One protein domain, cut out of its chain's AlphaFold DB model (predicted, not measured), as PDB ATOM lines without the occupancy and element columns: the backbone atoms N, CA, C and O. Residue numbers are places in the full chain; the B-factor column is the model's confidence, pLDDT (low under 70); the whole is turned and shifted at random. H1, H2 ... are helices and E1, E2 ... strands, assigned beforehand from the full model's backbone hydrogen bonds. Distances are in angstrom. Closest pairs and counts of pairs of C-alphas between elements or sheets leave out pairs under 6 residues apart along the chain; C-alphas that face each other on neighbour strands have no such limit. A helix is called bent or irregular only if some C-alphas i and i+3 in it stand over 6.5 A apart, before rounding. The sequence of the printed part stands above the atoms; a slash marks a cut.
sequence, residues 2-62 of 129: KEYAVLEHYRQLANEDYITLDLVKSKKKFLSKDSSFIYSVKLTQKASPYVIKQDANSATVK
ATOM      1  N   LYS A   2     171.515 178.675  91.290       62.56
ATOM      2  CA  LYS A   2     171.765 177.539  90.372       62.56
ATOM      3  C   LYS A   2     170.499 176.878  89.792       62.56
ATOM      4  O   LYS A   2     170.471 176.570  88.611       62.56
ATOM      5  N   GLU A   3     169.442 176.715  90.586       66.56
ATOM      6  CA  GLU A   3     168.200 176.053  90.139       66.56
ATOM      7  C   GLU A   3     167.402 176.870  89.110       66.56
ATOM      8  O   GLU A   3     166.818 176.303  88.191       66.56
ATOM      9  N   TYR A   4     167.428 178.204  89.214       70.56
ATOM     10  CA  TYR A   4     166.774 179.089  88.244       70.56
ATOM     11  C   TYR A   4     167.460 179.033  86.875       70.56
ATOM     12  O   TYR A   4     166.775 178.963  85.863       70.56
ATOM     13  N   ALA A   5     168.796 178.991  86.845       73.94
ATOM     14  CA  ALA A   5     169.550 178.869  85.596       73.94
ATOM     15  C   ALA A   5     169.226 177.557  84.860       73.94
ATOM     16  O   ALA A   5     169.016 177.550  83.651       73.94
ATOM     17  N   VAL A   6     169.090 176.455  85.603       83.00
ATOM     18  CA  VAL A   6     168.690 175.160  85.034       83.00
ATOM     19  C   VAL A   6     167.268 175.211  84.465       83.00
ATOM     20  O   VAL A   6     167.025 174.671  83.387       83.00
ATOM     21  N   LEU A   7     166.330 175.881  85.143       86.38
ATOM     22  CA  LEU A   7     164.960 176.041  84.644       86.38
ATOM     23  C   LEU A   7     164.903 176.844  83.337       86.38
ATOM     24  O   LEU A   7     164.126 176.495  82.451       86.38
ATOM     25  N   GLU A   8     165.728 177.882  83.196       89.19
ATOM     26  CA  GLU A   8     165.811 178.662  81.955       89.19
ATOM     27  C   GLU A   8     166.263 177.800  80.766       89.19
ATOM     28  O   GLU A   8     165.686 177.904  79.686       89.19
ATOM     29  N   HIS A   9     167.195 176.862  80.965       90.88
ATOM     30  CA  HIS A   9     167.583 175.916  79.910       90.88
ATOM     31  C   HIS A   9     166.432 174.999  79.480       90.88
ATOM     32  O   HIS A   9     166.241 174.768  78.286       90.88
ATOM     33  N   TYR A  10     165.625 174.508  80.426       92.12
ATOM     34  CA  TYR A  10     164.418 173.749  80.090       92.12
ATOM     35  C   TYR A  10     163.396 174.612  79.338       92.12
ATOM     36  O   TYR A  10     162.825 174.165  78.349       92.12
ATOM     37  N   ARG A  11     163.186 175.867  79.751       92.38
ATOM     38  CA  ARG A  11     162.286 176.791  79.041       92.38
ATOM     39  C   ARG A  11     162.742 177.049  77.612       92.38
ATOM     40  O   ARG A  11     161.915 177.031  76.710       92.38
ATOM     41  N   GLN A  12     164.041 177.234  77.399       93.75
ATOM     42  CA  GLN A  12     164.596 177.395  76.061       93.75
ATOM     43  C   GLN A  12     164.334 176.157  75.193       93.75
ATOM     44  O   GLN A  12     163.788 176.287  74.101       93.75
ATOM     45  N   LEU A  13     164.638 174.957  75.699       95.00
ATOM     46  CA  LEU A  13     164.345 173.713  74.982       95.00
ATOM     47  C   LEU A  13     162.852 173.550  74.665       95.00
ATOM     48  O   LEU A  13     162.513 172.993  73.624       95.00
ATOM     49  N   ALA A  14     161.969 174.013  75.553       94.50
ATOM     50  CA  ALA A  14     160.528 173.968  75.332       94.50
ATOM     51  C   ALA A  14     160.089 174.963  74.249       94.50
ATOM     52  O   ALA A  14     159.318 174.603  73.365       94.50
ATOM     53  N   ASN A  15     160.628 176.185  74.265       95.44
ATOM     54  CA  ASN A  15     160.375 177.194  73.230       95.44
ATOM     55  C   ASN A  15     160.846 176.732  71.845       95.44
ATOM     56  O   ASN A  15     160.232 177.061  70.834       95.44
ATOM     57  N   GLU A  16     161.932 175.962  71.798       95.25
ATOM     58  CA  GLU A  16     162.473 175.372  70.573       95.25
ATOM     59  C   GLU A  16     161.822 174.022  70.206       95.25
ATOM     60  O   GLU A  16     162.251 173.384  69.242       95.25
ATOM     61  N   ASP A  17     160.782 173.592  70.930       95.69
ATOM     62  CA  ASP A  17     160.008 172.364  70.689       95.69
ATOM     63  C   ASP A  17     160.824 171.060  70.808       95.69
ATOM     64  O   ASP A  17     160.518 170.047  70.185       95.69
ATOM     65  N   TYR A  18     161.895 171.047  71.606       95.50
ATOM     66  CA  TYR A  18     162.652 169.825  71.922       95.50
ATOM     67  C   TYR A  18     162.081 169.069  73.127       95.50
ATOM     68  O   TYR A  18     162.263 167.854  73.247       95.50
ATOM     69  N   ILE A  19     161.388 169.773  74.023       95.38
ATOM     70  CA  ILE A  19     160.716 169.185  75.184       95.38
ATOM     71  C   ILE A  19     159.329 169.799  75.379       95.38
ATOM     72  O   ILE A  19     159.086 170.930  74.971       95.38
ATOM     73  N   THR A  20     158.451 169.099  76.090       93.88
ATOM     74  CA  THR A  20     157.285 169.711  76.734       93.88
ATOM     75  C   THR A  20     157.608 170.005  78.195       93.88
ATOM     76  O   THR A  20     158.326 169.242  78.849       93.88
ATOM     77  N   LEU A  21     157.097 171.128  78.699       92.88
ATOM     78  CA  LEU A  21     157.256 171.561  80.085       92.88
ATOM     79  C   LEU A  21     155.874 171.834  80.689       92.88
ATOM     80  O   LEU A  21     155.366 172.952  80.633       92.88
ATOM     81  N   ASP A  22     155.273 170.805  81.281       89.88
ATOM     82  CA  ASP A  22     153.901 170.864  81.786       89.88
ATOM     83  C   ASP A  22     153.887 171.138  83.295       89.88
ATOM     84  O   ASP A  22     154.506 170.415  84.077       89.88
ATOM     85  N   LEU A  23     153.173 172.173  83.746       87.31
ATOM     86  CA  LEU A  23     153.025 172.463  85.175       87.31
ATOM     87  C   LEU A  23     152.071 171.445  85.821       87.31
ATOM     88  O   LEU A  23     150.864 171.491  85.614       87.31
ATOM     89  N   VAL A  24     152.611 170.552  86.650       86.25
ATOM     90  CA  VAL A  24     151.840 169.503  87.341       86.25
ATOM     91  C   VAL A  24     151.211 170.032  88.623       86.25
ATOM     92  O   VAL A  24     150.081 169.691  88.966       86.25
ATOM     93  N   LYS A  25     151.953 170.845  89.382       81.94
ATOM     94  CA  LYS A  25     151.488 171.359  90.672       81.94
ATOM     95  C   LYS A  25     152.112 172.708  90.969       81.94
ATOM     96  O   LYS A  25     153.330 172.854  90.926       81.94
ATOM     97  N   SER A  26     151.285 173.670  91.360       78.38
ATOM     98  CA  SER A  26     151.734 174.943  91.920       78.38
ATOM     99  C   SER A  26     151.198 175.107  93.334       78.38
ATOM    100  O   SER A  26     149.984 175.136  93.540       78.38
ATOM    101  N   LYS A  27     152.086 175.252  94.316       76.06
ATOM    102  CA  LYS A  27     151.723 175.672  95.670       76.06
ATOM    103  C   LYS A  27     152.143 177.124  95.839       76.06
ATOM    104  O   LYS A  27     153.259 177.416  96.258       76.06
ATOM    105  N   LYS A  28     151.237 178.038  95.494       69.19
ATOM    106  CA  LYS A  28     151.438 179.474  95.685       69.19
ATOM    107  C   LYS A  28     150.951 179.852  97.081       69.19
ATOM    108  O   LYS A  28     149.753 179.809  97.344       69.19
ATOM    109  N   LYS A  29     151.864 180.206  97.988       65.69
ATOM    110  CA  LYS A  29     151.484 180.882  99.236       65.69
ATOM    111  C   LYS A  29     151.454 182.379  98.955       65.69
ATOM    112  O   LYS A  29     152.481 182.968  98.629       65.69
ATOM    113  N   PHE A  30     150.272 182.981  99.036       55.50
ATOM    114  CA  PHE A  30     150.100 184.421  98.863       55.50
ATOM    115  C   PHE A  30     151.019 185.152  99.864       55.50
ATOM    116  O   PHE A  30     150.982 184.842 101.052       55.50
ATOM    117  N   LEU A  31     151.881 186.050  99.368       59.53
ATOM    118  CA  LEU A  31     152.884 186.836 100.118       59.53
ATOM    119  C   LEU A  31     154.122 186.096 100.678       59.53
ATOM    120  O   LEU A  31     154.958 186.738 101.307       59.53
ATOM    121  N   SER A  32     154.310 184.796 100.427       61.84
ATOM    122  CA  SER A  32     155.520 184.070 100.867       61.84
ATOM    123  C   SER A  32     156.460 183.760  99.695       61.84
ATOM    124  O   SER A  32     156.031 183.372  98.604       61.84
ATOM    125  N   LYS A  33     157.770 183.896  99.947       63.44
ATOM    126  CA  LYS A  33     158.851 183.498  99.028       63.44
ATOM    127  C   LYS A  33     158.953 181.974  98.828       63.44
ATOM    128  O   LYS A  33     159.675 181.545  97.938       63.44
ATOM    129  N   ASP A  34     158.195 181.172  99.577       65.69
ATOM    130  CA  ASP A  34     158.249 179.699  99.568       65.69
ATOM    131  C   ASP A  34     157.267 179.065  98.569       65.69
ATOM    132  O   ASP A  34     156.757 177.960  98.782       65.69
ATOM    133  N   SER A  35     156.928 179.778  97.496       71.75
ATOM    134  CA  SER A  35     156.095 179.203  96.441       71.75
ATOM    135  C   SER A  35     156.864 178.087  95.727       71.75
ATOM    136  O   SER A  35     158.002 178.296  95.312       71.75
ATOM    137  N   SER A  36     156.250 176.911  95.567       76.94
ATOM    138  CA  SER A  36     156.867 175.764  94.887       76.94
ATOM    139  C   SER A  36     156.086 175.343  93.646       76.94
ATOM    140  O   SER A  36     154.850 175.342  93.629       76.94
ATOM    141  N   PHE A  37     156.824 174.984  92.597       81.06
ATOM    142  CA  PHE A  37     156.295 174.575  91.299       81.06
ATOM    143  C   PHE A  37     156.907 173.230  90.914       81.06
ATOM    144  O   PHE A  37     158.118 173.048  91.028       81.06
ATOM    145  N   ILE A  38     156.072 172.292  90.477       83.94
ATOM    146  CA  ILE A  38     156.482 170.974  89.992       83.94
ATOM    147  C   ILE A  38     156.117 170.897  88.515       83.94
ATOM    148  O   ILE A  38     154.944 171.042  88.169       83.94
ATOM    149  N   TYR A  39     157.116 170.647  87.674       86.44
ATOM    150  CA  TYR A  39     156.958 170.491  86.231       86.44
ATOM    151  C   TYR A  39     157.182 169.032  85.819       86.44
ATOM    152  O   TYR A  39     158.035 168.348  86.385       86.44
ATOM    153  N   SER A  40     156.428 168.563  84.827       88.44
ATOM    154  CA  SER A  40     156.697 167.329  84.090       88.44
ATOM    155  C   SER A  40     157.417 167.693  82.800       88.44
ATOM    156  O   SER A  40     156.972 168.578  82.071       88.44
ATOM    157  N   VAL A  41     158.536 167.021  82.543       90.88
ATOM    158  CA  VAL A  41     159.346 167.223  81.342       90.88
ATOM    159  C   VAL A  41     159.255 165.981  80.470       90.88
ATOM    160  O   VAL A  41     159.490 164.876  80.963       90.88
ATOM    161  N   LYS A  42     158.949 166.145  79.180       92.75
ATOM    162  CA  LYS A  42     158.953 165.043  78.205       92.75
ATOM    163  C   LYS A  42     159.682 165.451  76.935       92.75
ATOM    164  O   LYS A  42     159.615 166.604  76.536       92.75
ATOM    165  N   LEU A  43     160.375 164.511  76.298       94.00
ATOM    166  CA  LEU A  43     161.003 164.746  74.997       94.00
ATOM    167  C   LEU A  43     159.941 164.749  73.894       94.00
ATOM    168  O   LEU A  43     159.044 163.905  73.901       94.00
ATOM    169  N   THR A  44     160.066 165.667  72.941       95.75
ATOM    170  CA  THR A  44     159.234 165.676  71.731       95.75
ATOM    171  C   THR A  44     159.852 164.793  70.645       95.75
ATOM    172  O   THR A  44     160.998 164.342  70.743       95.75
ATOM    173  N   GLN A  45     159.122 164.597  69.545       94.69
ATOM    174  CA  GLN A  45     159.647 163.895  68.374       94.69
ATOM    175  C   GLN A  45     160.881 164.593  67.775       94.69
ATOM    176  O   GLN A  45     161.790 163.922  67.285       94.69
ATOM    177  N   LYS A  46     160.957 165.930  67.862       96.06
ATOM    178  CA  LYS A  46     162.084 166.732  67.358       96.06
ATOM    179  C   LYS A  46     163.402 166.392  68.060       96.06
ATOM    180  O   LYS A  46     164.468 166.479  67.455       96.06
ATOM    181  N   ALA A  47     163.341 165.958  69.319       95.12
ATOM    182  CA  ALA A  47     164.518 165.552  70.078       95.12
ATOM    183  C   ALA A  47     165.051 164.157  69.712       95.12
ATOM    184  O   ALA A  47     166.186 163.835  70.067       95.12
ATOM    185  N   SER A  48     164.277 163.341  68.986       94.06
ATOM    186  CA  SER A  48     164.605 161.943  68.672       94.06
ATOM    187  C   SER A  48     166.036 161.717  68.137       94.06
ATOM    188  O   SER A  48     166.713 160.835  68.669       94.06
ATOM    189  N   PRO A  49     166.582 162.528  67.202       94.69
ATOM    190  CA  PRO A  49     167.943 162.328  66.672       94.69
ATOM    191  C   PRO A  49     169.062 162.441  67.722       94.69
ATOM    192  O   PRO A  49     170.176 161.923  67.543       94.69
ATOM    193  N   TYR A  50     168.773 163.135  68.822       95.06
ATOM    194  CA  TYR A  50     169.709 163.390  69.906       95.06
ATOM    195  C   TYR A  50     169.583 162.366  71.035       95.06
ATOM    196  O   TYR A  50     170.480 162.292  71.865       95.06
ATOM    197  N   VAL A  51     168.533 161.544  71.080       94.12
ATOM    198  CA  VAL A  51     168.357 160.544  72.143       94.12
ATOM    199  C   VAL A  51     169.322 159.376  71.937       94.12
ATOM    200  O   VAL A  51     169.390 158.776  70.869       94.12
ATOM    201  N   ILE A  52     170.087 159.053  72.980       93.50
ATOM    202  CA  ILE A  52     170.971 157.879  73.042       93.50
ATOM    203  C   ILE A  52     170.246 156.732  73.741       93.50
ATOM    204  O   ILE A  52     170.299 155.589  73.295       93.50
ATOM    205  N   LYS A  53     169.585 157.042  74.858       93.81
ATOM    206  CA  LYS A  53     168.865 156.074  75.685       93.81
ATOM    207  C   LYS A  53     167.704 156.762  76.382       93.81
ATOM    208  O   LYS A  53     167.859 157.888  76.852       93.81
ATOM    209  N   GLN A  54     166.579 156.071  76.493       90.88
ATOM    210  CA  GLN A  54     165.432 156.516  77.270       90.88
ATOM    211  C   GLN A  54     165.095 155.452  78.315       90.88
ATOM    212  O   GLN A  54     164.882 154.291  77.978       90.88
ATOM    213  N   ASP A  55     165.102 155.859  79.579       91.31
ATOM    214  CA  ASP A  55     164.686 155.077  80.738       91.31
ATOM    215  C   ASP A  55     163.317 155.589  81.229       91.31
ATOM    216  O   ASP A  55     162.808 156.603  80.749       91.31
ATOM    217  N   ALA A  56     162.707 154.912  82.208       85.69
ATOM    218  CA  ALA A  56     161.354 155.242  82.677       85.69
ATOM    219  C   ALA A  56     161.192 156.701  83.153       85.69
ATOM    220  O   ALA A  56     160.149 157.306  82.926       85.69
ATOM    221  N   ASN A  57     162.226 157.267  83.788       86.00
ATOM    222  CA  ASN A  57     162.193 158.606  84.392       86.00
ATOM    223  C   ASN A  57     163.331 159.524  83.916       86.00
ATOM    224  O   ASN A  57     163.521 160.607  84.466       86.00
ATOM    225  N   SER A  58     164.135 159.092  82.944       88.88
ATOM    226  CA  SER A  58     165.288 159.860  82.477       88.88
ATOM    227  C   SER A  58     165.612 159.553  81.022       88.88
ATOM    228  O   SER A  58     165.228 158.523  80.474       88.88
ATOM    229  N   ALA A  59     166.339 160.463  80.383       90.69
ATOM    230  CA  ALA A  59     166.853 160.261  79.042       90.69
ATOM    231  C   ALA A  59     168.311 160.709  78.974       90.69
ATOM    232  O   ALA A  59     168.698 161.729  79.543       90.69
ATOM    233  N   THR A  60     169.117 159.930  78.265       92.81
ATOM    234  CA  THR A  60     170.482 160.292  77.894       92.81
ATOM    235  C   THR A  60     170.443 160.847  76.481       92.81
ATOM    236  O   THR A  60     170.014 160.154  75.556       92.81
ATOM    237  N   VAL A  61     170.899 162.085  76.312       93.56
ATOM    238  CA  VAL A  61     170.917 162.790  75.028       93.56
ATOM    239  C   VAL A  61     172.342 163.158  74.630       93.56
ATOM    240  O   VAL A  61     173.217 163.364  75.472       93.56
ATOM    241  N   LYS A  62     172.582 163.248  73.326       93.62
ATOM    242  CA  LYS A  62     173.786 163.835  72.750       93.62
ATOM    243  C   LYS A  62     173.750 165.319  73.074       93.62
ATOM    244  O   LYS A  62     172.874 166.018  72.586       93.62
TER     245      LYS A  62
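What this domain is: This is residues 2 to 62 of the 129 residues of an uncharacterized protein of Pseudopedobacter saltans (UniProt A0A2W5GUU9). H1 leads into a long two-stranded hairpin, E1 and E2, whose tip, residues 29 to 34, sticks out; a small head of H2 and the short hairpin E3 and E4 caps the other end. The 61 printed residues hold two named helices and four named strands, in the order H1 E1 E2 H2 E3 E4, class mixed. The whole is loose, radius of gyration of the C-alphas 13.9 A, spanning 44 by 22 by 19 A.

How they stand to each other: Helix H1, residues 2 to 15, and strand E1, residues 19 to 27, come closest at the C-alphas of Ala 14 and Thr 20, 5.5 A. E1 and E2, residues 36 to 43, form an antiparallel hairpin at 160 degrees; N 22 and O 40, 2.9 A, are within hydrogen-bond range. Helix H2, residues 45 to 50, is irregular, C-alphas 46 and 49 being 7.4 A apart. Within range are every O i to N i+4 pair in H1, but 0 of 2 in H2, with 2 of 3 O i to N i+3 pairs. E3, residues 51 to 54, and E4, residues 59 to 61, form an antiparallel hairpin at 171 degrees, with N 52 and O 60 at 2.8 A. H1 is apart from H2.

Where its parts are: H1, 20.6 A long, begins at C-alpha 2 (171.765, 177.539, 90.372). E1 measures 23.3 A and E2 23.1 A. E4 ends at C-alpha 61 (170.917, 162.790, 75.028).

The domain as a whole: The farthest C-alphas, Leu 31 and Pro 49, are 44.1 A apart. The printed part has no cut and no long link. The pLDDT is under 70 at residues 2 to 3 and 28 to 34.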